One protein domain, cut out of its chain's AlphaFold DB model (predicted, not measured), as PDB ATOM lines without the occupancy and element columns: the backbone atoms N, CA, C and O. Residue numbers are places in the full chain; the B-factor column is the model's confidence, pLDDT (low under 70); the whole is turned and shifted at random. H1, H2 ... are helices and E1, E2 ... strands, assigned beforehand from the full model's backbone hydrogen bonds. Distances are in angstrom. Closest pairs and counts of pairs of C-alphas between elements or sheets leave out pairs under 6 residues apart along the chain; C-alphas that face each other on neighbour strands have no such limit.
ATOM      1  N   VAL A  42     -44.014-103.674 -41.494       70.31
ATOM      2  CA  VAL A  42     -44.233-105.126 -41.468       70.31
ATOM      3  C   VAL A  42     -45.557-105.464 -40.792       70.31
ATOM      4  O   VAL A  42     -46.306-106.298 -41.297       70.31
ATOM      5  N   GLU A  43     -45.881-104.787 -39.687       82.50
ATOM      6  CA  GLU A  43     -47.134-104.990 -38.955       82.50
ATOM      7  C   GLU A  43     -47.758-103.658 -38.536       82.50
ATOM      8  O   GLU A  43     -47.053-102.719 -38.162       82.50
ATOM      9  N   LYS A  44     -49.095-103.597 -38.578       86.56
ATOM     10  CA  LYS A  44     -49.887-102.457 -38.112       86.56
ATOM     11  C   LYS A  44     -50.981-102.920 -37.176       86.56
ATOM     12  O   LYS A  44     -51.694-103.884 -37.468       86.56
ATOM     13  N   GLU A  45     -51.146-102.191 -36.093       90.19
ATOM     14  CA  GLU A  45     -52.147-102.446 -35.076       90.19
ATOM     15  C   GLU A  45     -52.857-101.146 -34.712       90.19
ATOM     16  O   GLU A  45     -52.238-100.089 -34.611       90.19
ATOM     17  N   ILE A  46     -54.170-101.235 -34.526       91.69
ATOM     18  CA  ILE A  46     -54.953-100.185 -33.892       91.69
ATOM     19  C   ILE A  46     -55.369-100.655 -32.503       91.69
ATOM     20  O   ILE A  46     -55.810-101.793 -32.310       91.69
ATOM     21  N   MET A  47     -55.205 -99.770 -31.537       94.31
ATOM     22  CA  MET A  47     -55.461-100.004 -30.130       94.31
ATOM     23  C   MET A  47     -56.471 -98.971 -29.648       94.31
ATOM     24  O   MET A  47     -56.389 -97.796 -29.991       94.31
ATOM     25  N   TYR A  48     -57.403 -99.394 -28.811       95.94
ATOM     26  CA  TYR A  48     -58.387 -98.528 -28.183       95.94
ATOM     27  C   TYR A  48     -58.365 -98.754 -26.682       95.94
ATOM     28  O   TYR A  48     -58.289 -99.901 -26.227       95.94
ATOM     29  N   ALA A  49     -58.487 -97.674 -25.925       96.00
ATOM     30  CA  ALA A  49     -58.538 -97.719 -24.475       96.00
ATOM     31  C   ALA A  49     -59.586 -96.744 -23.945       96.00
ATOM     32  O   ALA A  49     -59.696 -95.609 -24.408       96.00
ATOM     33  N   VAL A  50     -60.337 -97.202 -22.948       96.75
ATOM     34  CA  VAL A  50     -61.241 -96.384 -22.148       96.75
ATOM     35  C   VAL A  50     -60.985 -96.696 -20.683       96.75
ATOM     36  O   VAL A  50     -60.951 -97.861 -20.286       96.75
ATOM     37  N   GLN A  51     -60.848 -95.654 -19.875       96.56
ATOM     38  CA  GLN A  51     -60.839 -95.736 -18.426       96.56
ATOM     39  C   GLN A  51     -61.819 -94.713 -17.862       96.56
ATOM     40  O   GLN A  51     -61.862 -93.569 -18.304       96.56
ATOM     41  N   ILE A  52     -62.610 -95.121 -16.879       96.94
ATOM     42  CA  ILE A  52     -63.559 -94.255 -16.182       96.94
ATOM     43  C   ILE A  52     -63.330 -94.333 -14.676       96.94
ATOM     44  O   ILE A  52     -62.835 -95.341 -14.168       96.94
ATOM     45  N   SER A  53     -63.699 -93.277 -13.955       96.50
ATOM     46  CA  SER A  53     -63.744 -93.325 -12.491       96.50
ATOM     47  C   SER A  53     -64.899 -94.204 -11.993       96.50
ATOM     48  O   SER A  53     -65.918 -94.366 -12.669       96.50
ATOM     49  N   ASP A  54     -64.762 -94.741 -10.778       94.62
ATOM     50  CA  ASP A  54     -65.746 -95.647 -10.162       94.62
ATOM     51  C   ASP A  54     -67.166 -95.058 -10.090       94.62
ATOM     52  O   ASP A  54     -68.160 -95.783 -10.171       94.62
ATOM     53  N   ASP A  55     -67.280 -93.736  -9.941       96.81
ATOM     54  CA  ASP A  55     -68.567 -93.050  -9.830       96.81
ATOM     55  C   ASP A  55     -69.339 -92.989 -11.149       96.81
ATOM     56  O   ASP A  55     -70.571 -92.938 -11.129       96.81
ATOM     57  N   VAL A  56     -68.661 -93.068 -12.298       97.06
ATOM     58  CA  VAL A  56     -69.322 -92.979 -13.610       97.06
ATOM     59  C   VAL A  56     -70.348 -94.098 -13.774       97.06
ATOM     60  O   VAL A  56     -71.488 -93.831 -14.150       97.06
ATOM     61  N   LEU A  57     -70.005 -95.337 -13.405       96.12
ATOM     62  CA  LEU A  57     -70.936 -96.469 -13.504       96.12
ATOM     63  C   LEU A  57     -72.089 -96.396 -12.499       96.12
ATOM     64  O   LEU A  57     -73.093 -97.093 -12.676       96.12
ATOM     65  N   LYS A  58     -71.997 -95.558 -11.462       95.19
ATOM     66  CA  LYS A  58     -73.103 -95.335 -10.519       95.19
ATOM     67  C   LYS A  58     -74.165 -94.427 -11.131       95.19
ATOM     68  O   LYS A  58     -75.353 -94.674 -10.931       95.19
ATOM     69  N   VAL A  59     -73.749 -93.431 -11.915       96.75
ATOM     70  CA  VAL A  59     -74.627 -92.343 -12.375       96.75
ATOM     71  C   VAL A  59     -74.964 -92.379 -13.864       96.75
ATOM     72  O   VAL A  59     -75.927 -91.741 -14.285       96.75
ATOM     73  N   ALA A  60     -74.217 -93.133 -14.671       97.06
ATOM     74  CA  ALA A  60     -74.374 -93.171 -16.118       97.06
ATOM     75  C   ALA A  60     -74.251 -94.589 -16.695       97.06
ATOM     76  O   ALA A  60     -73.634 -95.489 -16.121       97.06
ATOM     77  N   ASN A  61     -74.873 -94.779 -17.855       97.31
ATOM     78  CA  ASN A  61     -74.618 -95.886 -18.763       97.31
ATOM     79  C   ASN A  61     -73.546 -95.451 -19.766       97.31
ATOM     80  O   ASN A  61     -73.598 -94.328 -20.277       97.31
ATOM     81  N   VAL A  62     -72.606 -96.345 -20.062       97.62
ATOM     82  CA  VAL A  62     -71.471 -96.069 -20.948       97.62
ATOM     83  C   VAL A  62     -71.482 -97.063 -22.110       97.62
ATOM     84  O   VAL A  62     -71.505 -98.276 -21.899       97.62
ATOM     85  N   GLU A  63     -71.479 -96.545 -23.338       97.56
ATOM     86  CA  GLU A  63     -71.392 -97.315 -24.583       97.56
ATOM     87  C   GLU A  63     -70.138 -96.889 -25.355       97.56
ATOM     88  O   GLU A  63     -70.004 -95.738 -25.776       97.56
ATOM     89  N   VAL A  64     -69.225 -97.832 -25.571       97.56
ATOM     90  CA  VAL A  64     -68.042 -97.629 -26.404       97.56
ATOM     91  C   VAL A  64     -68.414 -97.916 -27.851       97.56
ATOM     92  O   VAL A  64     -68.765 -99.040 -28.206       97.56
ATOM     93  N   ASN A  65     -68.331 -96.891 -28.690       97.19
ATOM     94  CA  ASN A  65     -68.485 -96.989 -30.132       97.19
ATOM     95  C   ASN A  65     -67.085 -96.952 -30.751       97.19
ATOM     96  O   ASN A  65     -66.325 -96.041 -30.449       97.19
ATOM     97  N   TYR A  66     -66.728 -97.914 -31.600       95.69
ATOM     98  CA  TYR A  66     -65.407 -97.955 -32.241       95.69
ATOM     99  C   TYR A  66     -65.504 -98.441 -33.686       95.69
ATOM    100  O   TYR A  66     -66.500 -99.053 -34.074       95.69
ATOM    101  N   VAL A  67     -64.492 -98.149 -34.494       94.00
ATOM    102  CA  VAL A  67     -64.343 -98.707 -35.846       94.00
ATOM    103  C   VAL A  67     -63.515 -99.988 -35.752       94.00
ATOM    104  O   VAL A  67     -62.511-100.001 -35.059       94.00
ATOM    105  N   ASP A  68     -63.950-101.080 -36.378       91.50
ATOM    106  CA  ASP A  68     -63.190-102.333 -36.385       91.50
ATOM    107  C   ASP A  68     -62.162-102.400 -37.533       91.50
ATOM    108  O   ASP A  68     -62.082-101.519 -38.396       91.50
ATOM    109  N   GLN A  69     -61.399-103.492 -37.599       87.25
ATOM    110  CA  GLN A  69     -60.379-103.719 -38.626       87.25
ATOM    111  C   GLN A  69     -60.919-103.777 -40.067       87.25
ATOM    112  O   GLN A  69     -60.136-103.800 -41.014       87.25
ATOM    113  N   THR A  70     -62.241-103.842 -40.251       85.81
ATOM    114  CA  THR A  70     -62.906-103.813 -41.564       85.81
ATOM    115  C   THR A  70     -63.444-102.427 -41.926       85.81
ATOM    116  O   THR A  70     -63.959-102.241 -43.028       85.81
ATOM    117  N   GLY A  71     -63.335-101.451 -41.019       86.25
ATOM    118  CA  GLY A  71     -63.944-100.129 -41.155       86.25
ATOM    119  C   GLY A  71     -65.399-100.070 -40.673       86.25
ATOM    120  O   GLY A  71     -66.061 -99.043 -40.835       86.25
ATOM    121  N   ALA A  72     -65.930-101.147 -40.085       90.81
ATOM    122  CA  ALA A  72     -67.305-101.179 -39.607       90.81
ATOM    123  C   ALA A  72     -67.411-100.600 -38.193       90.81
ATOM    124  O   ALA A  72     -66.626-100.925 -37.306       90.81
ATOM    125  N   LYS A  73     -68.441 -99.785 -37.949       93.94
ATOM    126  CA  LYS A  73     -68.741 -99.260 -36.612       93.94
ATOM    127  C   LYS A  73     -69.340-100.357 -35.730       93.94
ATOM    128  O   LYS A  73     -70.290-101.038 -36.124       93.94
ATOM    129  N   LYS A  74     -68.807-100.501 -34.522       96.81
ATOM    130  CA  LYS A  74     -69.212-101.456 -33.489       96.81
ATOM    131  C   LYS A  74     -69.560-100.727 -32.203       96.81
ATOM    132  O   LYS A  74     -69.168 -99.579 -32.009       96.81
ATOM    133  N   LYS A  75     -70.317-101.410 -31.347       97.12
ATOM    134  CA  LYS A  75     -70.806-100.885 -30.072       97.12
ATOM    135  C   LYS A  75     -70.678-101.934 -28.990       97.12
ATOM    136  O   LYS A  75     -71.075-103.079 -29.208       97.12
ATOM    137  N   GLU A  76     -70.172-101.533 -27.834       97.88
ATOM    138  CA  GLU A  76     -70.052-102.381 -26.653       97.88
ATOM    139  C   GLU A  76     -70.490-101.607 -25.412       97.88
ATOM    140  O   GLU A  76     -70.070-100.473 -25.188       97.88
ATOM    141  N   ALA A  77     -71.347-102.218 -24.595       97.25
ATOM    142  CA  ALA A  77     -71.673-101.672 -23.286       97.25
ATOM    143  C   ALA A  77     -70.484-101.879 -22.341       97.25
ATOM    144  O   ALA A  77     -69.911-102.968 -22.283       97.25
ATOM    145  N   LEU A  78     -70.138-100.841 -21.586       96.62
ATOM    146  CA  LEU A  78     -69.028-100.864 -20.646       96.62
ATOM    147  C   LEU A  78     -69.572-101.038 -19.223       96.62
ATOM    148  O   LEU A  78     -70.351-100.224 -18.728       96.62
ATOM    149  N   SER A  79     -69.188-102.145 -18.587       93.19
ATOM    150  CA  SER A  79     -69.631-102.550 -17.243       93.19
ATOM    151  C   SER A  79     -68.503-102.583 -16.206       93.19
ATOM    152  O   SER A  79     -68.755-102.854 -15.034       93.19
ATOM    153  N   SER A  80     -67.271-102.294 -16.627       95.94
ATOM    154  CA  SER A  80     -66.056-102.223 -15.811       95.94
ATOM    155  C   SER A  80     -65.395-100.860 -15.964       95.94
ATOM    156  O   SER A  80     -65.601-100.182 -16.958       95.94
ATOM    157  N   THR A  81     -64.550-100.455 -15.020       96.44
ATOM    158  CA  THR A  81     -63.880 -99.141 -15.058       96.44
ATOM    159  C   THR A  81     -62.821 -99.010 -16.149       96.44
ATOM    160  O   THR A  81     -62.318 -97.919 -16.397       96.44
ATOM    161  N   GLN A  82     -62.490-100.110 -16.819       97.12
ATOM    162  CA  GLN A  82     -61.569-100.158 -17.942       97.12
ATOM    163  C   GLN A  82     -62.154-100.996 -19.076       97.12
ATOM    164  O   GLN A  82     -62.811-102.014 -18.836       97.12
ATOM    165  N   TRP A  83     -61.865-100.585 -20.305       97.75
ATOM    166  CA  TRP A  83     -62.129-101.331 -21.528       97.75
ATOM    167  C   TRP A  83     -60.960-101.124 -22.488       97.75
ATOM    168  O   TRP A  83     -60.427-100.021 -22.602       97.75
ATOM    169  N   LYS A  84     -60.550-102.189 -23.176       97.06
ATOM    170  CA  LYS A  84     -59.478-102.127 -24.168       97.06
ATOM    171  C   LYS A  84     -59.738-103.063 -25.331       97.06
ATOM    172  O   LYS A  84     -60.355-104.118 -25.164       97.06
ATOM    173  N   LYS A  85     -59.221-102.700 -26.501       96.94
ATOM    174  CA  LYS A  85     -59.292-103.524 -27.709       96.94
ATOM    175  C   LYS A  85     -58.060-103.294 -28.578       96.94
ATOM    176  O   LYS A  85     -57.590-102.171 -28.671       96.94
ATOM    177  N   SER A  86     -57.555-104.360 -29.190       95.06
ATOM    178  CA  SER A  86     -56.387-104.343 -30.077       95.06
ATOM    179  C   SER A  86     -56.690-105.145 -31.330       95.06
ATOM    180  O   SER A  86     -57.277-106.228 -31.227       95.06
ATOM    181  N   GLN A  87     -56.347-104.618 -32.501       92.50
ATOM    182  CA  GLN A  87     -56.670-105.246 -33.779       92.50
ATOM    183  C   GLN A  87     -55.562-105.018 -34.805       92.50
ATOM    184  O   GLN A  87     -55.162-103.885 -35.060       92.50
ATOM    185  N   LYS A  88     -55.114-106.095 -35.459       90.75
ATOM    186  CA  LYS A  88     -54.204-105.988 -36.604       90.75
ATOM    187  C   LYS A  88     -54.942-105.414 -37.816       90.75
ATOM    188  O   LYS A  88     -56.039-105.868 -38.147       90.75
ATOM    189  N   LEU A  89     -54.317-104.454 -38.487       84.81
ATOM    190  CA  LEU A  89     -54.830-103.832 -39.706       84.81
ATOM    191  C   LEU A  89     -54.191-104.460 -40.948       84.81
ATOM    192  O   LEU A  89     -53.032-104.869 -40.932       84.81
ATOM    193  N   ASN A  90     -54.946-104.513 -42.045       75.06
ATOM    194  CA  ASN A  90     -54.432-104.921 -43.351       75.06
ATOM    195  C   ASN A  90     -53.980-103.700 -44.183       75.06
ATOM    196  O   ASN A  90     -54.354-102.558 -43.929       75.06
ATOM    197  N   ASN A  91     -53.129-103.938 -45.185       64.88
ATOM    198  CA  ASN A  91     -52.439-102.888 -45.951       64.88
ATOM    199  C   ASN A  91     -53.251-102.311 -47.129       64.88
ATOM    200  O   ASN A  91     -52.669-101.741 -48.047       64.88
ATOM    201  N   THR A  92     -54.572-102.487 -47.168       64.00
ATOM    202  CA  THR A  92     -55.333-102.320 -48.419       64.00
ATOM    203  C   THR A  92     -55.838-100.904 -48.704       64.00
ATOM    204  O   THR A  92     -56.122-100.611 -49.862       64.00
ATOM    205  N   SER A  93     -55.941-100.016 -47.716       58.28
ATOM    206  CA  SER A  93     -56.356 -98.614 -47.902       58.28
ATOM    207  C   SER A  93     -56.091 -97.823 -46.622       58.28
ATOM    208  O   SER A  93     -56.023 -98.447 -45.560       58.28
ATOM    209  N   PRO A  94     -55.975 -96.481 -46.651       70.44
ATOM    210  CA  PRO A  94     -56.099 -95.738 -45.415       70.44
ATOM    211  C   PRO A  94     -57.466 -95.994 -44.774       70.44
ATOM    212  O   PRO A  94     -58.490 -95.994 -45.467       70.44
ATOM    213  N   PHE A  95     -57.469 -96.221 -43.463       79.31
ATOM    214  CA  PHE A  95     -58.676 -96.449 -42.675       79.31
ATOM    215  C   PHE A  95     -58.788 -95.365 -41.612       79.31
ATOM    216  O   PHE A  95     -57.878 -95.190 -40.802       79.31
ATOM    217  N   ALA A  96     -59.917 -94.657 -41.604       88.50
ATOM    218  CA  ALA A  96     -60.275 -93.810 -40.479       88.50
ATOM    219  C   ALA A  96     -60.686 -94.719 -39.317       88.50
ATOM    220  O   ALA A  96     -61.703 -95.411 -39.384       88.50
ATOM    221  N   GLN A  97     -59.864 -94.738 -38.280       90.44
ATOM    222  CA  GLN A  97     -60.096 -95.463 -37.047       90.44
ATOM    223  C   GLN A  97     -60.508 -94.477 -35.971       90.44
ATOM    224  O   GLN A  97     -59.931 -93.402 -35.846       90.44
ATOM    225  N   GLY A  98     -61.521 -94.824 -35.189       91.88
ATOM    226  CA  GLY A  98     -62.018 -93.912 -34.175       91.88
ATOM    227  C   GLY A  98     -62.743 -94.610 -33.055       91.88
ATOM    228  O   GLY A  98     -63.128 -95.777 -33.166       91.88
ATOM    229  N   ILE A  99     -62.921 -93.850 -31.987       93.75
ATOM    230  CA  ILE A  99     -63.642 -94.226 -30.787       93.75
ATOM    231  C   ILE A  99     -64.507 -93.056 -30.324       93.75
ATOM    232  O   ILE A  99     -64.101 -91.897 -30.372       93.75
ATOM    233  N   TRP A 100     -65.708 -93.371 -29.862       94.50
ATOM    234  CA  TRP A 100     -66.612 -92.449 -29.197       94.50
ATOM    235  C   TRP A 100     -67.200 -93.136 -27.970       94.50
ATOM    236  O   TRP A 100     -67.829 -94.193 -28.074       94.50
ATOM    237  N   VAL A 101     -67.009 -92.533 -26.800       95.12
ATOM    238  CA  VAL A 101     -67.613 -93.028 -25.563       95.12
ATOM    239  C   VAL A 101     -68.906 -92.271 -25.343       95.12
ATOM    240  O   VAL A 101     -68.906 -91.154 -24.835       95.12
ATOM    241  N   LYS A 102     -70.021 -92.883 -25.743       95.31
ATOM    242  CA  LYS A 102     -71.351 -92.322 -25.538       95.31
ATOM    243  C   LYS A 102     -71.764 -92.546 -24.089       95.31
ATOM    244  O   LYS A 102     -71.905 -93.685 -23.640       95.31
ATOM    245  N   ILE A 103     -72.016 -91.451 -23.385       95.31
ATOM    246  CA  ILE A 103     -72.408 -91.465 -21.980       95.31
ATOM    247  C   ILE A 103     -73.860 -91.005 -21.875       95.31
ATOM    248  O   ILE A 103     -74.262 -90.004 -22.465       95.31
ATOM    249  N   THR A 104     -74.688 -91.763 -21.161       95.75
ATOM    250  CA  THR A 104     -76.105 -91.433 -20.954       95.75
ATOM    251  C   THR A 104     -76.435 -91.497 -19.465       95.75
ATOM    252  O   THR A 104     -76.188 -92.542 -18.861       95.75
ATOM    253  N   PRO A 105     -77.012 -90.442 -18.861       96.06
ATOM    254  CA  PRO A 105     -77.383 -90.464 -17.450       96.06
ATOM    255  C   PRO A 105     -78.339 -91.616 -17.135       96.06
ATOM    256  O   PRO A 105     -79.238 -91.933 -17.920       96.06
ATOM    257  N   LYS A 106     -78.167 -92.235 -15.969       95.25
ATOM    258  CA  LYS A 106     -79.168 -93.147 -15.415       95.25
ATOM    259  C   LYS A 106     -80.344 -92.345 -14.869       95.25
ATOM    260  O   LYS A 106     -80.214 -91.191 -14.469       95.25
ATOM    261  N   THR A 107     -81.509 -92.978 -14.830       91.56
ATOM    262  CA  THR A 107     -82.663 -92.419 -14.128       91.56
ATOM    263  C   THR A 107     -82.470 -92.565 -12.616       91.56
ATOM    264  O   THR A 107     -81.870 -93.534 -12.153       91.56
ATOM    265  N   ASN A 108     -83.002 -91.614 -11.842       85.75
ATOM    266  CA  ASN A 108     -83.058 -91.667 -10.373       85.75
ATOM    267  C   ASN A 108     -81.692 -91.767  -9.665       85.75
ATOM    268  O   ASN A 108     -81.553 -92.496  -8.681       85.75
ATOM    269  N   VAL A 109     -80.682 -91.037 -10.144       87.25
ATOM    270  CA  VAL A 109     -79.404 -90.918  -9.429       87.25
ATOM    271  C   VAL A 109     -79.632 -90.203  -8.094       87.25
ATOM    272  O   VAL A 109     -80.227 -89.128  -8.056       87.25
ATOM    273  N   ALA A 110     -79.175 -90.804  -6.996       86.69
ATOM    274  CA  ALA A 110     -79.278 -90.198  -5.672       86.69
ATOM    275  C   ALA A 110     -78.428 -88.919  -5.582       86.69
ATOM    276  O   ALA A 110     -77.370 -88.827  -6.206       86.69
ATOM    277  N   SER A 111     -78.847 -87.954  -4.765       83.25
ATOM    278  CA  SER A 111     -78.008 -86.794  -4.446       83.25
ATOM    279  C   SER A 111     -76.737 -87.240  -3.717       83.25
ATOM    280  O   SER A 111     -76.794 -88.062  -2.801       83.25
ATOM    281  N   GLY A 112     -75.595 -86.688  -4.112       90.50
ATOM    282  CA  GLY A 112     -74.291 -87.019  -3.542       90.50
ATOM    283  C   GLY A 112     -73.172 -86.379  -4.349       90.50
ATOM    284  O   GLY A 112     -73.421 -85.862  -5.426       90.50
ATOM    285  N   THR A 113     -71.947 -86.391  -3.838       96.12
ATOM    286  CA  THR A 113     -70.783 -85.857  -4.557       96.12
ATOM    287  C   THR A 113     -70.132 -86.966  -5.378       96.12
ATOM    288  O   THR A 113     -69.613 -87.921  -4.803       96.12
ATOM    289  N   TYR A 114     -70.145 -86.828  -6.702       97.25
ATOM    290  CA  TYR A 114     -69.564 -87.784  -7.646       97.25
ATOM    291  C   TYR A 114     -68.327 -87.202  -8.322       97.25
ATOM    292  O   TYR A 114     -68.354 -86.053  -8.761       97.25
ATOM    293  N   GLN A 115     -67.270 -88.003  -8.452       97.38
ATOM    294  CA  GLN A 115     -66.064 -87.653  -9.200       97.38
ATOM    295  C   GLN A 115     -66.088 -88.323 -10.570       97.38
ATOM    296  O   GLN A 115     -65.824 -89.519 -10.698       97.38
ATOM    297  N   LEU A 116     -66.407 -87.556 -11.608       96.69
ATOM    298  CA  LEU A 116     -66.659 -88.046 -12.958       96.69
ATOM    299  C   LEU A 116     -65.445 -87.799 -13.859       96.69
ATOM    300  O   LEU A 116     -65.081 -86.659 -14.153       96.69
ATOM    301  N   LYS A 117     -64.823 -88.885 -14.318       94.94
ATOM    302  CA  LYS A 117     -63.727 -88.858 -15.287       94.94
ATOM    303  C   LYS A 117     -63.928 -89.950 -16.321       94.94
ATOM    304  O   LYS A 117     -64.274 -91.079 -15.981       94.94
ATOM    305  N   VAL A 118     -63.659 -89.601 -17.570       93.81
ATOM    306  CA  VAL A 118     -63.522 -90.535 -18.681       93.81
ATOM    307  C   VAL A 118     -62.244 -90.180 -19.426       93.81
ATOM    308  O   VAL A 118     -62.027 -89.032 -19.803       93.81
ATOM    309  N   THR A 119     -61.390 -91.170 -19.614       93.06
ATOM    310  CA  THR A 119     -60.189 -91.102 -20.437       93.06
ATOM    311  C   THR A 119     -60.382 -92.087 -21.570       93.06
ATOM    312  O   THR A 119     -60.683 -93.256 -21.341       93.06
ATOM    313  N   THR A 120     -60.269 -91.599 -22.792       92.56
ATOM    314  CA  THR A 120     -60.489 -92.341 -24.026       92.56
ATOM    315  C   THR A 120     -59.320 -92.075 -24.947       92.56
ATOM    316  O   THR A 120     -58.895 -90.932 -25.100       92.56
ATOM    317  N   GLY A 121     -58.839 -93.125 -25.597       91.44
ATOM    318  CA  GLY A 121     -57.806 -93.004 -26.604       91.44
ATOM    319  C   GLY A 121     -57.964 -94.034 -27.707       91.44
ATOM    320  O   GLY A 121     -58.463 -95.145 -27.497       91.44
ATOM    321  N   VAL A 122     -57.454 -93.665 -28.872       91.81
ATOM    322  CA  VAL A 122     -57.073 -94.567 -29.951       91.81
ATOM    323  C   VAL A 122     -55.578 -94.382 -30.215       91.81
ATOM    324  O   VAL A 122     -55.082 -93.254 -30.225       91.81
ATOM    325  N   ALA A 123     -54.863 -95.485 -30.398       90.69
ATOM    326  CA  ALA A 123     -53.457 -95.499 -30.760       90.69
ATOM    327  C   ALA A 123     -53.249 -96.357 -31.996       90.69
ATOM    328  O   ALA A 123     -53.888 -97.395 -32.169       90.69
ATOM    329  N   CYS A 124     -52.329 -95.928 -32.834       88.19
ATOM    330  CA  CYS A 124     -51.887 -96.644 -34.010       88.19
ATOM    331  C   CYS A 124     -50.435 -97.031 -33.802       88.19
ATOM    332  O   CYS A 124     -49.615 -96.171 -33.507       88.19
ATOM    333  N   LYS A 125     -50.138 -98.322 -33.924       87.69
ATOM    334  CA  LYS A 125     -48.809 -98.887 -33.723       87.69
ATOM    335  C   LYS A 125     -48.329 -99.521 -35.021       87.69
ATOM    336  O   LYS A 125     -48.980-100.424 -35.548       87.69
ATOM    337  N   ALA A 126     -47.178 -99.078 -35.509       85.62
ATOM    338  CA  ALA A 126     -46.510 -99.643 -36.673       85.62
ATOM    339  C   ALA A 126     -45.157-100.228 -36.268       85.62
ATOM    340  O   ALA A 126     -44.375 -99.573 -35.582       85.62
ATOM    341  N   THR A 127     -44.876-101.458 -36.698       85.88
ATOM    342  CA  THR A 127     -43.540-102.062 -36.591       85.88
ATOM    343  C   THR A 127     -42.863-102.013 -37.954       85.88
ATOM    344  O   THR A 127     -43.365-102.579 -38.931       85.88
ATOM    345  N   LEU A 128     -41.732-101.320 -38.016       82.50
ATOM    346  CA  LEU A 128     -40.932-101.135 -39.221       82.50
ATOM    347  C   LEU A 128     -40.056-102.366 -39.501       82.50
ATOM    348  O   LEU A 128     -39.760-103.154 -38.602       82.50
ATOM    349  N   ALA A 129     -39.585-102.518 -40.742       82.69
ATOM    350  CA  ALA A 129     -38.702-103.621 -41.141       82.69
ATOM    351  C   ALA A 129     -37.388-103.694 -40.345       82.69
ATOM    352  O   ALA A 129     -36.829-104.778 -40.187       82.69
ATOM    353  N   ASN A 130     -36.907-102.560 -39.832       80.62
ATOM    354  CA  ASN A 130     -35.715-102.484 -38.988       80.62
ATOM    355  C   ASN A 130     -35.963-102.924 -37.525       80.62
ATOM    356  O   ASN A 130     -35.020-102.969 -36.739       80.62
ATOM    357  N   GLY A 131     -37.208-103.260 -37.162       80.12
ATOM    358  CA  GLY A 131     -37.617-103.657 -35.812       80.12
ATOM    359  C   GLY A 131     -38.078-102.504 -34.913       80.12
ATOM    360  O   GLY A 131     -38.598-102.764 -33.828       80.12
ATOM    361  N   ASN A 132     -37.945-101.249 -35.350       80.38
ATOM    362  CA  ASN A 132     -38.419-100.091 -34.597       80.38
ATOM    363  C   ASN A 132     -39.949-100.026 -34.597       80.38
ATOM    364  O   ASN A 132     -40.617-100.448 -35.544       80.38
ATOM    365  N   THR A 133     -40.498 -99.447 -33.533       80.69
ATOM    366  CA  THR A 133     -41.932 -99.199 -33.383       80.69
ATOM    367  C   THR A 133     -42.205 -97.702 -33.454       80.69
ATOM    368  O   THR A 133     -41.484 -96.917 -32.846       80.69
ATOM    369  N   ILE A 134     -43.260 -97.321 -34.172       79.19
ATOM    370  CA  ILE A 134     -43.841 -95.975 -34.151       79.19
ATOM    371  C   ILE A 134     -45.236 -96.084 -33.543       79.19
ATOM    372  O   ILE A 134     -45.974 -97.022 -33.866       79.19
ATOM    373  N   MET A 135     -45.586 -95.142 -32.665       84.00
ATOM    374  CA  MET A 135     -46.931 -95.030 -32.112       84.00
ATOM    375  C   MET A 135     -47.443 -93.598 -32.186       84.00
ATOM    376  O   MET A 135     -46.779 -92.688 -31.702       84.00
ATOM    377  N   ASP A 136     -48.648 -93.438 -32.729       85.38
ATOM    378  CA  ASP A 136     -49.383 -92.172 -32.765       85.38
ATOM    379  C   ASP A 136     -50.692 -92.305 -31.981       85.38
ATOM    380  O   ASP A 136     -51.304 -93.381 -31.954       85.38
ATOM    381  N   PHE A 137     -51.158 -91.204 -31.387       86.50
ATOM    382  CA  PHE A 137     -52.278 -91.207 -30.444       86.50
ATOM    383  C   PHE A 137     -53.316 -90.112 -30.732       86.50
ATOM    384  O   PHE A 137     -53.020 -89.040 -31.267       86.50
ATOM    385  N   SER A 138     -54.566 -90.378 -30.356       87.31
ATOM    386  CA  SER A 138     -55.671 -89.414 -30.408       87.31
ATOM    387  C   SER A 138     -56.714 -89.722 -29.338       87.31
ATOM    388  O   SER A 138     -56.966 -90.890 -29.036       87.31
ATOM    389  N   GLY A 139     -57.331 -88.693 -28.757       87.00
ATOM    390  CA  GLY A 139     -58.262 -88.821 -27.634       87.00
ATOM    391  C   GLY A 139     -58.163 -87.645 -26.663       87.00
ATOM    392  O   GLY A 139     -57.725 -86.564 -27.053       87.00
ATOM    393  N   ASN A 140     -58.568 -87.849 -25.407       85.88
ATOM    394  CA  ASN A 140     -58.552 -86.799 -24.386       85.88
ATOM    395  C   ASN A 140     -57.428 -86.980 -23.359       85.88
ATOM    396  O   ASN A 140     -56.962 -88.093 -23.124       85.88
ATOM    397  N   ASP A 141     -57.036 -85.871 -22.726       84.81
ATOM    398  CA  ASP A 141     -55.945 -85.833 -21.752       84.81
ATOM    399  C   ASP A 141     -56.173 -86.824 -20.586       84.81
ATOM    400  O   ASP A 141     -57.147 -86.684 -19.831       84.81
ATOM    401  N   PRO A 142     -55.300 -87.836 -20.419       85.38
ATOM    402  CA  PRO A 142     -55.387 -88.782 -19.314       85.38
ATOM    403  C   PRO A 142     -55.038 -88.156 -17.958       85.38
ATOM    404  O   PRO A 142     -55.464 -88.704 -16.941       85.38
ATOM    405  N   GLU A 143     -54.354 -87.009 -17.903       86.25
ATOM    406  CA  GLU A 143     -54.007 -86.320 -16.652       86.25
ATOM    407  C   GLU A 143     -55.090 -85.334 -16.189       86.25
ATOM    408  O   GLU A 143     -55.061 -84.870 -15.048       86.25
ATOM    409  N   ALA A 144     -56.113 -85.083 -17.015       86.19
ATOM    410  CA  ALA A 144     -57.222 -84.213 -16.652       86.19
ATOM    411  C   ALA A 144     -57.862 -84.643 -15.319       86.19
ATOM    412  O   ALA A 144     -58.174 -85.823 -15.091       86.19
ATOM    413  N   ALA A 145     -58.065 -83.676 -14.424       87.88
ATOM    414  CA  ALA A 145     -58.704 -83.922 -13.139       87.88
ATOM    415  C   ALA A 145     -60.171 -84.367 -13.329       87.88
ATOM    416  O   ALA A 145     -60.839 -83.906 -14.260       87.88
ATOM    417  N   PRO A 146     -60.709 -85.237 -12.453       92.75
ATOM    418  CA  PRO A 146     -62.136 -85.540 -12.446       92.75
ATOM    419  C   PRO A 146     -62.985 -84.284 -12.235       92.75
ATOM    420  O   PRO A 146     -62.618 -83.382 -11.481       92.75
ATOM    421  N   VAL A 147     -64.156 -84.259 -12.864       94.44
ATOM    422  CA  VAL A 147     -65.169 -83.224 -12.648       94.44
ATOM    423  C   VAL A 147     -66.076 -83.656 -11.505       94.44
ATOM    424  O   VAL A 147     -66.583 -84.775 -11.500       94.44
ATOM    425  N   THR A 148     -66.320 -82.767 -10.548       96.44
ATOM    426  CA  THR A 148     -67.294 -83.020  -9.485       96.44
ATOM    427  C   THR A 148     -68.712 -82.685  -9.954       96.44
ATOM    428  O   THR A 148     -68.934 -81.608 -10.502       96.44
ATOM    429  N   ALA A 149     -69.673 -83.576  -9.697       94.88
ATOM    430  CA  ALA A 149     -71.103 -83.341  -9.917       94.88
ATOM    431  C   ALA A 149     -71.919 -83.745  -8.681       94.88
ATOM    432  O   ALA A 149     -71.567 -84.698  -7.980       94.88
ATOM    433  N   GLN A 150     -73.001 -83.019  -8.413       93.94
ATOM    434  CA  GLN A 150     -73.887 -83.199  -7.264       93.94
ATOM    435  C   GLN A 150     -75.359 -83.375  -7.647       93.94
ATOM    436  O   GLN A 150     -76.101 -84.069  -6.943       93.94
ATOM    437  N   THR A 151     -75.787 -82.757  -8.749       91.81
ATOM    438  CA  THR A 151     -77.181 -82.791  -9.213       91.81
ATOM    439  C   THR A 151     -77.365 -83.648 -10.463       91.81
ATOM    440  O   THR A 151     -76.416 -83.949 -11.192       91.81
ATOM    441  N   ALA A 152     -78.613 -84.041 -10.738       92.00
ATOM    442  CA  ALA A 152     -78.954 -84.766 -11.959       92.00
ATOM    443  C   ALA A 152     -78.672 -83.922 -13.215       92.00
ATOM    444  O   ALA A 152     -78.249 -84.463 -14.235       92.00
ATOM    445  N   GLU A 153     -78.863 -82.605 -13.127       92.06
ATOM    446  CA  GLU A 153     -78.572 -81.657 -14.199       92.06
ATOM    447  C   GLU A 153     -77.067 -81.565 -14.483       92.06
ATOM    448  O   GLU A 153     -76.672 -81.614 -15.645       92.06
ATOM    449  N   GLU A 154     -76.221 -81.499 -13.449       94.31
ATOM    450  CA  GLU A 154     -74.757 -81.487 -13.604       94.31
ATOM    451  C   GLU A 154     -74.243 -82.801 -14.204       94.31
ATOM    452  O   GLU A 154     -73.382 -82.798 -15.086       94.31
ATOM    453  N   ILE A 155     -74.813 -83.934 -13.779       95.12
ATOM    454  CA  ILE A 155     -74.510 -85.245 -14.365       95.12
ATOM    455  C   ILE A 155     -74.932 -85.281 -15.839       95.12
ATOM    456  O   ILE A 155     -74.180 -85.779 -16.678       95.12
ATOM    457  N   ALA A 156     -76.116 -84.763 -16.175       93.31
ATOM    458  CA  ALA A 156     -76.603 -84.722 -17.551       93.31
ATOM    459  C   ALA A 156     -75.738 -83.830 -18.450       93.31
ATOM    460  O   ALA A 156     -75.386 -84.248 -19.557       93.31
ATOM    461  N   ASP A 157     -75.343 -82.651 -17.961       92.69
ATOM    462  CA  ASP A 157     -74.413 -81.760 -18.658       92.69
ATOM    463  C   ASP A 157     -73.062 -82.447 -18.893       92.69
ATOM    464  O   ASP A 157     -72.559 -82.449 -20.018       92.69
ATOM    465  N   TRP A 158     -72.510 -83.121 -17.879       93.88
ATOM    466  CA  TRP A 158     -71.269 -83.885 -18.028       93.88
ATOM    467  C   TRP A 158     -71.401 -85.019 -19.057       93.88
ATOM    468  O   TRP A 158     -70.565 -85.132 -19.952       93.88
ATOM    469  N   CYS A 159     -72.478 -85.810 -19.004       92.75
ATOM    470  CA  CYS A 159     -72.713 -86.903 -19.957       92.75
ATOM    471  C   CYS A 159     -72.825 -86.406 -21.411       92.75
ATOM    472  O   CYS A 159     -72.415 -87.104 -22.344       92.75
ATOM    473  N   SER A 160     -73.344 -85.189 -21.616       90.25
ATOM    474  CA  SER A 160     -73.463 -84.581 -22.948       90.25
ATOM    475  C   SER A 160     -72.105 -84.298 -23.612       90.25
ATOM    476  O   SER A 160     -72.022 -84.230 -24.838       90.25
ATOM    477  N   LYS A 161     -71.024 -84.222 -22.821       87.56
ATOM    478  CA  LYS A 161     -69.637 -83.972 -23.261       87.56
ATOM    479  C   LYS A 161     -68.883 -85.275 -23.550       87.56
ATOM    480  O   LYS A 161     -67.713 -85.423 -23.211       87.56
ATOM    481  N   SER A 162     -69.579 -86.237 -24.148       82.81
ATOM    482  CA  SER A 162     -69.049 -87.559 -24.497       82.81
ATOM    483  C   SER A 162     -67.760 -87.449 -25.343       82.81
ATOM    484  O   SER A 162     -67.819 -86.838 -26.413       82.81
ATOM    485  N   PRO A 163     -66.618 -88.022 -24.911       86.88
ATOM    486  CA  PRO A 163     -65.326 -87.831 -25.571       86.88
ATOM    487  C   PRO A 163     -65.168 -88.708 -26.817       86.88
ATOM    488  O   PRO A 163     -65.774 -89.781 -26.935       86.88
ATOM    489  N   THR A 164     -64.301 -88.269 -27.728       88.06
ATOM    490  CA  THR A 164     -63.949 -88.995 -28.953       88.06
ATOM    491  C   THR A 164     -62.438 -89.008 -29.160       88.06
ATOM    492  O   THR A 164     -61.701 -88.207 -28.589       88.06
ATOM    493  N   GLY A 165     -61.980 -89.931 -29.997       88.62
ATOM    494  CA  GLY A 165     -60.632 -89.946 -30.547       88.62
ATOM    495  C   GLY A 165     -60.669 -90.542 -31.945       88.62
ATOM    496  O   GLY A 165     -61.516 -91.390 -32.247       88.62
ATOM    497  N   GLY A 166     -59.758 -90.111 -32.806       89.62
ATOM    498  CA  GLY A 166     -59.709 -90.603 -34.174       89.62
ATOM    499  C   GLY A 166     -58.369 -90.387 -34.860       89.62
ATOM    500  O   GLY A 166     -57.688 -89.379 -34.649       89.62
ATOM    501  N   LEU A 167     -57.996 -91.373 -35.670       88.62
ATOM    502  CA  LEU A 167     -56.767 -91.441 -36.446       88.62
ATOM    503  C   LEU A 167     -57.089 -91.917 -37.866       88.62
ATOM    504  O   LEU A 167     -57.768 -92.922 -38.063       88.62
ATOM    505  N   LEU A 168     -56.542 -91.235 -38.862       88.31
ATOM    506  CA  LEU A 168     -56.369 -91.770 -40.199       88.31
ATOM    507  C   LEU A 168     -55.097 -92.608 -40.216       88.31
ATOM    508  O   LEU A 168     -54.001 -92.059 -40.102       88.31
ATOM    509  N   VAL A 169     -55.247 -93.919 -40.381       85.19
ATOM    510  CA  VAL A 169     -54.116 -94.834 -40.542       85.19
ATOM    511  C   VAL A 169     -53.729 -94.882 -42.001       85.19
ATOM    512  O   VAL A 169     -54.564 -95.236 -42.831       85.19
ATOM    513  N   ASP A 170     -52.483 -94.563 -42.329       80.75
ATOM    514  CA  ASP A 170     -52.005 -94.653 -43.700       80.75
ATOM    515  C   ASP A 170     -51.499 -96.073 -44.069       80.75
ATOM    516  O   ASP A 170     -51.314 -96.956 -43.213       80.75
ATOM    517  N   PRO A 171     -51.302 -96.366 -45.368       76.50
ATOM    518  CA  PRO A 171     -50.760 -97.652 -45.796       76.50
ATOM    519  C   PRO A 171     -49.365 -97.962 -45.232       76.50
ATOM    520  O   PRO A 171     -49.095 -99.132 -44.958       76.50
ATOM    521  N   SER A 172     -48.531 -96.945 -45.001       72.00
ATOM    522  CA  SER A 172     -47.216 -97.045 -44.353       72.00
ATOM    523  C   SER A 172     -47.273 -97.204 -42.829       72.00
ATOM    524  O   SER A 172     -46.249 -97.487 -42.229       72.00
ATOM    525  N   GLY A 173     -48.434 -97.093 -42.186       68.06
ATOM    526  CA  GLY A 173     -48.575 -97.199 -40.734       68.06
ATOM    527  C   GLY A 173     -48.296 -95.928 -39.945       68.06
ATOM    528  O   GLY A 173     -48.395 -95.986 -38.725       68.06
ATOM    529  N   TYR A 174     -48.032 -94.797 -40.602       78.06
ATOM    530  CA  TYR A 174     -48.117 -93.511 -39.920       78.06
ATOM    531  C   TYR A 174     -49.576 -93.121 -39.753       78.06
ATOM    532  O   TYR A 174     -50.443 -93.445 -40.578       78.06
ATOM    533  N   CYS A 175     -49.838 -92.398 -38.677       84.56
ATOM    534  CA  CYS A 175     -51.180 -92.061 -38.289       84.56
ATOM    535  C   CYS A 175     -51.312 -90.560 -38.065       84.56
ATOM    536  O   CYS A 175     -50.445 -89.889 -37.517       84.56
ATOM    537  N   LYS A 176     -52.414 -90.001 -38.561       84.19
ATOM    538  CA  LYS A 176     -52.731 -88.580 -38.398       84.19
ATOM    539  C   LYS A 176     -54.048 -88.453 -37.681       84.19
ATOM    540  O   LYS A 176     -54.988 -89.163 -38.015       84.19
ATOM    541  N   GLN A 177     -54.143 -87.532 -36.736       86.31
ATOM    542  CA  GLN A 177     -55.410 -87.261 -36.070       86.31
ATOM    543  C   GLN A 177     -56.490 -86.881 -37.085       86.31
ATOM    544  O   GLN A 177     -56.253 -86.110 -38.019       86.31
ATOM    545  N   GLN A 178     -57.674 -87.463 -36.918       85.94
ATOM    546  CA  GLN A 178     -58.815 -87.226 -37.789       85.94
ATOM    547  C   GLN A 178     -60.118 -87.367 -37.007       85.94
ATOM    548  O   GLN A 178     -60.266 -88.285 -36.205       85.94
ATOM    549  N   HIS A 179     -61.097 -86.524 -37.329       84.62
ATOM    550  CA  HIS A 179     -62.471 -86.725 -36.895       84.62
ATOM    551  C   HIS A 179     -63.086 -88.003 -37.470       84.62
ATOM    552  O   HIS A 179     -63.054 -88.237 -38.683       84.62
ATOM    553  N   VAL A 180     -63.740 -88.780 -36.606       87.19
ATOM    554  CA  VAL A 180     -64.582 -89.910 -37.007       87.19
ATOM    555  C   VAL A 180     -66.001 -89.666 -36.511       87.19
ATOM    556  O   VAL A 180     -66.279 -89.710 -35.314       87.19
ATOM    557  N   ASP A 181     -66.915 -89.426 -37.448       88.06
ATOM    558  CA  ASP A 181     -68.326 -89.212 -37.137       88.06
ATOM    559  C   ASP A 181     -69.024 -90.552 -36.865       88.06
ATOM    560  O   ASP A 181     -69.028 -91.450 -37.712       88.06
ATOM    561  N   PHE A 182     -69.652 -90.684 -35.700       88.75
ATOM    562  CA  PHE A 182     -70.476 -91.817 -35.276       88.75
ATOM    563  C   PHE A 182     -71.989 -91.529 -35.344       88.75
ATOM    564  O   PHE A 182     -72.785 -92.399 -34.982       88.75
ATOM    565  N   GLY A 183     -72.401 -90.369 -35.864       82.31
ATOM    566  CA  GLY A 183     -73.800 -89.966 -36.025       82.31
ATOM    567  C   GLY A 183     -74.409 -89.416 -34.735       82.31
ATOM    568  O   GLY A 183     -75.541 -89.763 -34.391       82.31
ATOM    569  N   GLY A 184     -73.649 -88.612 -33.987       77.62
ATOM    570  CA  GLY A 184     -74.108 -88.040 -32.714       77.62
ATOM    571  C   GLY A 184     -73.021 -87.433 -31.825       77.62
ATOM    572  O   GLY A 184     -73.352 -86.796 -30.827       77.62
ATOM    573  N   ASN A 185     -71.744 -87.595 -32.171       78.25
ATOM    574  CA  ASN A 185     -70.635 -86.885 -31.543       78.25
ATOM    575  C   ASN A 185     -70.440 -85.518 -32.215       78.25
ATOM    576  O   ASN A 185     -70.097 -85.437 -33.387       78.25
ATOM    577  N   ALA A 186     -70.680 -84.433 -31.474       58.19
ATOM    578  CA  ALA A 186     -70.666 -83.075 -32.025       58.19
ATOM    579  C   ALA A 186     -69.274 -82.414 -32.054       58.19
ATOM    580  O   ALA A 186     -69.128 -81.348 -32.653       58.19
ATOM    581  N   ARG A 187     -68.269 -82.987 -31.375       56.38
ATOM    582  CA  ARG A 187     -66.904 -82.448 -31.285       56.38
ATOM    583  C   ARG A 187     -65.896 -83.575 -31.135       56.38
ATOM    584  O   ARG A 187     -66.154 -84.502 -30.372       56.38
ATOM    585  N   ASP A 188     -64.745 -83.431 -31.785       53.50
ATOM    586  CA  ASP A 188     -63.526 -83.988 -31.219       53.50
ATOM    587  C   ASP A 188     -63.108 -83.090 -30.071       53.50
ATOM    588  O   ASP A 188     -62.979 -81.879 -30.245       53.50
ATOM    589  N   THR A 189     -63.002 -83.652 -28.871       49.69
ATOM    590  CA  THR A 189     -62.373 -82.939 -27.757       49.69
ATOM    591  C   THR A 189     -60.977 -82.512 -28.196       49.69
ATOM    592  O   THR A 189     -60.286 -83.324 -28.808       49.69
ATOM    593  N   ASP A 190     -60.621 -81.250 -27.929       47.00
ATOM    594  CA  ASP A 190     -59.377 -80.596 -28.351       47.00
ATOM    595  C   ASP A 190     -58.201 -81.584 -28.343       47.00
ATOM    596  O   ASP A 190     -57.763 -82.050 -27.293       47.00
ATOM    597  N   LEU A 191     -57.764 -81.948 -29.552       49.09
ATOM    598  CA  LEU A 191     -56.984 -83.143 -29.903       49.09
ATOM    599  C   LEU A 191     -55.522 -83.141 -29.412       49.09
ATOM    600  O   LEU A 191     -54.661 -83.820 -29.965       49.09
ATOM    601  N   ALA A 192     -55.205 -82.387 -28.370       49.50
ATOM    602  CA  ALA A 192     -53.867 -82.348 -27.811       49.50
ATOM    603  C   ALA A 192     -53.737 -83.407 -26.712       49.50
ATOM    604  O   ALA A 192     -53.692 -83.065 -25.530       49.50
ATOM    605  N   ILE A 193     -53.656 -84.697 -27.070       60.09
ATOM    606  CA  ILE A 193     -52.969 -85.583 -26.130       60.09
ATOM    607  C   ILE A 193     -51.490 -85.200 -26.175       60.09
ATOM    608  O   ILE A 193     -50.882 -85.192 -27.240       60.09
ATOM    609  N   VAL A 194     -50.910 -84.880 -25.020       61.91
ATOM    610  CA  VAL A 194     -49.454 -84.836 -24.877       61.91
ATOM    611  C   VAL A 194     -48.955 -86.269 -25.063       61.91
ATOM    612  O   VAL A 194     -49.260 -87.127 -24.231       61.91
ATOM    613  N   ASP A 195     -48.219 -86.535 -26.145       72.81
ATOM    614  CA  ASP A 195     -47.835 -87.888 -26.590       72.81
ATOM    615  C   ASP A 195     -47.263 -88.765 -25.462       72.81
ATOM    616  O   ASP A 195     -47.570 -89.953 -25.360       72.81
ATOM    617  N   CYS A 196     -46.518 -88.157 -24.534       81.12
ATOM    618  CA  CYS A 196     -46.021 -88.785 -23.309       81.12
ATOM    619  C   CYS A 196     -47.130 -89.410 -22.438       81.12
ATOM    620  O   CYS A 196     -47.034 -90.577 -22.044       81.12
ATOM    621  N   TYR A 197     -48.185 -88.657 -22.115       85.19
ATOM    622  CA  TYR A 197     -49.248 -89.143 -21.237       85.19
ATOM    623  C   TYR A 197     -50.162 -90.139 -21.954       85.19
ATOM    624  O   TYR A 197     -50.569 -91.125 -21.339       85.19
ATOM    625  N   ALA A 198     -50.414 -89.945 -23.255       86.19
ATOM    626  CA  ALA A 198     -51.059 -90.960 -24.094       86.19
ATOM    627  C   ALA A 198     -50.302 -92.285 -24.023       86.19
ATOM    628  O   ALA A 198     -50.893 -93.317 -23.711       86.19
ATOM    629  N   CYS A 199     -48.996 -92.244 -24.286       87.38
ATOM    630  CA  CYS A 199     -48.158 -93.430 -24.285       87.38
ATOM    631  C   CYS A 199     -48.238 -94.139 -22.929       87.38
ATOM    632  O   CYS A 199     -48.575 -95.318 -22.876       87.38
ATOM    633  N   ARG A 200     -48.061 -93.410 -21.817       89.81
ATOM    634  CA  ARG A 200     -48.184 -93.975 -20.460       89.81
ATOM    635  C   ARG A 200     -49.547 -94.608 -20.207       89.81
ATOM    636  O   ARG A 200     -49.615 -95.690 -19.628       89.81
ATOM    637  N   PHE A 201     -50.621 -93.945 -20.629       91.56
ATOM    638  CA  PHE A 201     -51.977 -94.464 -20.502       91.56
ATOM    639  C   PHE A 201     -52.145 -95.785 -21.264       91.56
ATOM    640  O   PHE A 201     -52.643 -96.760 -20.700       91.56
ATOM    641  N   PHE A 202     -51.686 -95.849 -22.515       91.69
ATOM    642  CA  PHE A 202     -51.748 -97.071 -23.312       91.69
ATOM    643  C   PHE A 202     -50.863 -98.181 -22.741       91.69
ATOM    644  O   PHE A 202     -51.353 -99.293 -22.557       91.69
ATOM    645  N   GLU A 203     -49.616 -97.895 -22.372       90.19
ATOM    646  CA  GLU A 203     -48.730 -98.891 -21.758       90.19
ATOM    647  C   GLU A 203     -49.310 -99.427 -20.441       90.19
ATOM    648  O   GLU A 203     -49.342-100.639 -20.230       90.19
ATOM    649  N   TYR A 204     -49.892 -98.566 -19.600       91.25
ATOM    650  CA  TYR A 204     -50.583 -98.983 -18.376       91.25
ATOM    651  C   TYR A 204     -51.781 -99.904 -18.659       91.25
ATOM    652  O   TYR A 204     -51.913-100.967 -18.048       91.25
ATOM    653  N   ILE A 205     -52.656 -99.531 -19.600       93.81
ATOM    654  CA  ILE A 205     -53.862-100.308 -19.924       93.81
ATOM    655  C   ILE A 205     -53.512-101.642 -20.600       93.81
ATOM    656  O   ILE A 205     -54.173-102.664 -20.362       93.81
ATOM    657  N   PHE A 206     -52.485-101.661 -21.448       92.38
ATOM    658  CA  PHE A 206     -52.073-102.845 -22.200       92.38
ATOM    659  C   PHE A 206     -51.001-103.687 -21.495       92.38
ATOM    660  O   PHE A 206     -50.807-104.834 -21.895       92.38
ATOM    661  N   GLY A 207     -50.438-103.200 -20.387       88.75
ATOM    662  CA  GLY A 207     -49.468-103.916 -19.558       88.75
ATOM    663  C   GLY A 207     -48.067-103.976 -20.168       88.75
ATOM    664  O   GLY A 207     -47.393-104.991 -20.001       88.75
ATOM    665  N   GLY A 208     -47.665-102.948 -20.914       84.19
ATOM    666  CA  GLY A 208     -46.320-102.849 -21.476       84.19
ATOM    667  C   GLY A 208     -45.389-101.945 -20.661       84.19
ATOM    668  O   GLY A 208     -45.676-101.603 -19.511       84.19
ATOM    669  N   ASP A 209     -44.218-101.647 -21.226       82.44
ATOM    670  CA  ASP A 209     -43.129-100.974 -20.518       82.44
ATOM    671  C   ASP A 209     -43.207 -99.454 -20.690       82.44
ATOM    672  O   ASP A 209     -43.000 -98.906 -21.773       82.44
ATOM    673  N   ILE A 210     -43.463 -98.763 -19.581       82.44
ATOM    674  CA  ILE A 210     -43.590 -97.306 -19.539       82.44
ATOM    675  C   ILE A 210     -42.256 -96.603 -19.856       82.44
ATOM    676  O   ILE A 210     -42.279 -95.436 -20.259       82.44
ATOM    677  N   SER A 211     -41.101 -97.276 -19.742       79.00
ATOM    678  CA  SER A 211     -39.802 -96.659 -20.044       79.00
ATOM    679  C   SER A 211     -39.702 -96.181 -21.496       79.00
ATOM    680  O   SER A 211     -39.051 -95.174 -21.764       79.00
ATOM    681  N   TYR A 212     -40.390 -96.856 -22.424       73.56
ATOM    682  CA  TYR A 212     -40.492 -96.443 -23.828       73.56
ATOM    683  C   TYR A 212     -41.109 -95.042 -23.973       73.56
ATOM    684  O   TYR A 212     -40.686 -94.245 -24.808       73.56
ATOM    685  N   CYS A 213     -42.060 -94.695 -23.107       81.25
ATOM    686  CA  CYS A 213     -42.729 -93.400 -23.141       81.25
ATOM    687  C   CYS A 213     -41.864 -92.256 -22.603       81.25
ATOM    688  O   CYS A 213     -42.146 -91.096 -22.887       81.25
ATOM    689  N   GLU A 214     -40.827 -92.542 -21.806       75.62
ATOM    690  CA  GLU A 214     -40.003 -91.503 -21.178       75.62
ATOM    691  C   GLU A 214     -39.197 -90.684 -22.187       75.62
ATOM    692  O   GLU A 214     -38.909 -89.517 -21.926       75.62
ATOM    693  N   GLU A 215     -38.849 -91.263 -23.336       69.94
ATOM    694  CA  GLU A 215     -38.183 -90.537 -24.421       69.94
ATOM    695  C   GLU A 215     -39.124 -89.499 -25.046       69.94
ATOM    696  O   GLU A 215     -38.744 -88.335 -25.161       69.94
ATOM    697  N   LEU A 216     -40.394 -89.858 -25.278       71.12
ATOM    698  CA  LEU A 216     -41.436 -88.922 -25.729       71.12
ATOM    699  C   LEU A 216     -41.671 -87.782 -24.722       71.12
ATOM    700  O   LEU A 216     -41.986 -86.653 -25.096       71.12
ATOM    701  N   CYS A 217     -41.496 -88.059 -23.427       66.25
ATOM    702  CA  CYS A 217     -41.629 -87.053 -22.374       66.25
ATOM    703  C   CYS A 217     -40.447 -86.064 -22.318       66.25
ATOM    704  O   CYS A 217     -40.626 -84.956 -21.815       66.25
ATOM    705  N   LYS A 218     -39.250 -86.436 -22.802       64.94
ATOM    706  CA  LYS A 218     -38.052 -85.570 -22.777       64.94
ATOM    707  C   LYS A 218     -38.091 -84.485 -23.854       64.94
ATOM    708  O   LYS A 218     -37.626 -83.376 -23.601       64.94
ATOM    709  N   ASP A 219     -38.695 -84.783 -25.001       53.31
ATOM    710  CA  ASP A 219     -38.846 -83.833 -26.109       53.31
ATOM    711  C   ASP A 219     -40.015 -82.847 -25.899       53.31
ATOM    712  O   ASP A 219     -40.062 -81.785 -26.524       53.31
ATOM    713  N   CYS A 220     -40.910 -83.114 -24.939       48.66
ATOM    714  CA  CYS A 220     -41.926 -82.166 -24.458       48.66
ATOM    715  C   CYS A 220     -41.318 -81.094 -23.524       48.66
ATOM    716  O   CYS A 220     -41.753 -80.903 -22.388       48.66
TER     717      CYS A 220
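Overview. This is residues 42 to 220 of the 225 residues of the protein "Putative lipoprotein" of Prevotella ruminicola (strain ATCC 19189 / JCM 8958 / 23) (UniProt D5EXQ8). Two twisted sheets lie face to face as a sandwich, E3, E2, E5, E10, E11 in the one and E4, E1, E7, E8 in the other, with their strands only 15 degrees off each other. A helical hairpin is stacked outside the four-strand sheet, H3 crossing its strands and H4 packing on H3 farther out, while the small sheet of E6 and E9, with H2 and the short H1, lies toward one end of the long axis. The printed part has 179 residues, with four named helices and eleven named strands in the order E1, H1, E2, E3, E4, E5, E6, E7, E8, E9, H2, E10, E11, H3, H4; the three sheets are antiparallel, and the class is mixed, helices and strands. The whole is compact, with a radius of gyration of the C-alphas of 16.6 A, and elongated in outline, spanning 57 by 35 by 25 A.

Arrangement. E1, residues 42 to 52, is an inner strand of the sheet ordered E4, E1, E7, E8, where E4 is residues 82 to 88, E7 118 to 128 and E8 133 to 139. Within hydrogen-bond range are N 48 and O 85 of E1 and E4, 2.8 A, N 45 and O 125 of E1 and E7, 2.8 A, and N 124 and O 136 of the hairpin E7 and E8, 2.9 A. H1, residues 56 to 59, only grazes the sheet ordered E3, E2, E5, E10, E11, where E2 is residues 60 to 67, E3 73 to 78, E5 95 to 105, E10 164 to 169 and E11 175 to 177. Here N 76 and O 64 of the hairpin E2 and E3, 2.9 A, N 63 and O 102 of E2 and E5, 2.9 A, N 97 and O 167 of E5 and E10, 2.8 A, and N 168 and O 176 of the hairpin E10 and E11, 2.7 A, are within range. Between these two sheets, the closest C-alphas of E8 and E10 are those of Gly 139 and Gly 165, 3.9 A apart. E6, residues 114 to 116, runs on into E7 at 27 degrees, and its N 116 is 2.8 A from O 147 of antiparallel E9, residues 147 to 149. H2, residues 152 to 160, is on the five-strand sheet at a height of 5.7 A, over none of its strands but only just, with 2 C-alphas falling on E5; their closest C-alphas, Ile 103 and Cys 159, are 5.0 A apart. H3, residues 195 to 206, makes two layers with the four-strand sheet, a helix on one face of it, at a height of 8.2 A and across the strands, at 86 degrees to E1 on the local plane. With its residues 195 to 200 alone H3 touches H4, residues 211 to 219, at a shallow tilt of 12 degrees, opposite ways, the closest C-alphas being Cys 196 and Cys 217, 4.8 A. Every O i to N i+4 pair is within hydrogen-bond range in H2 and H3; H4 has 2 of 5, beside 4 of 6 O i to N i+3 pairs, and H1 is too short for an i+4 pair.

Along the chain. E1 begins at C-alpha 42 (-44.233, -105.126, -41.468) and is 33.6 A long. E2 is 22.8 A long, E4 20.9 A, E5 32.0 A, E7 32.3 A and E8 20.2 A. H3 is 16.2 A long, and H4 ends at C-alpha 219 (-38.846, -83.833, -26.109).

Size, cuts and confidence. The two C-alphas farthest apart, Ser 111 and Asn 130, are 56.8 A apart. The printed part has no cut. The link E11 to H3, residues 178 to 194, is long. The mean pLDDT of the printed part is 86.1, and residues 91 to 93, 173, 186 to 194, 215 and 217 to 220 are under 70.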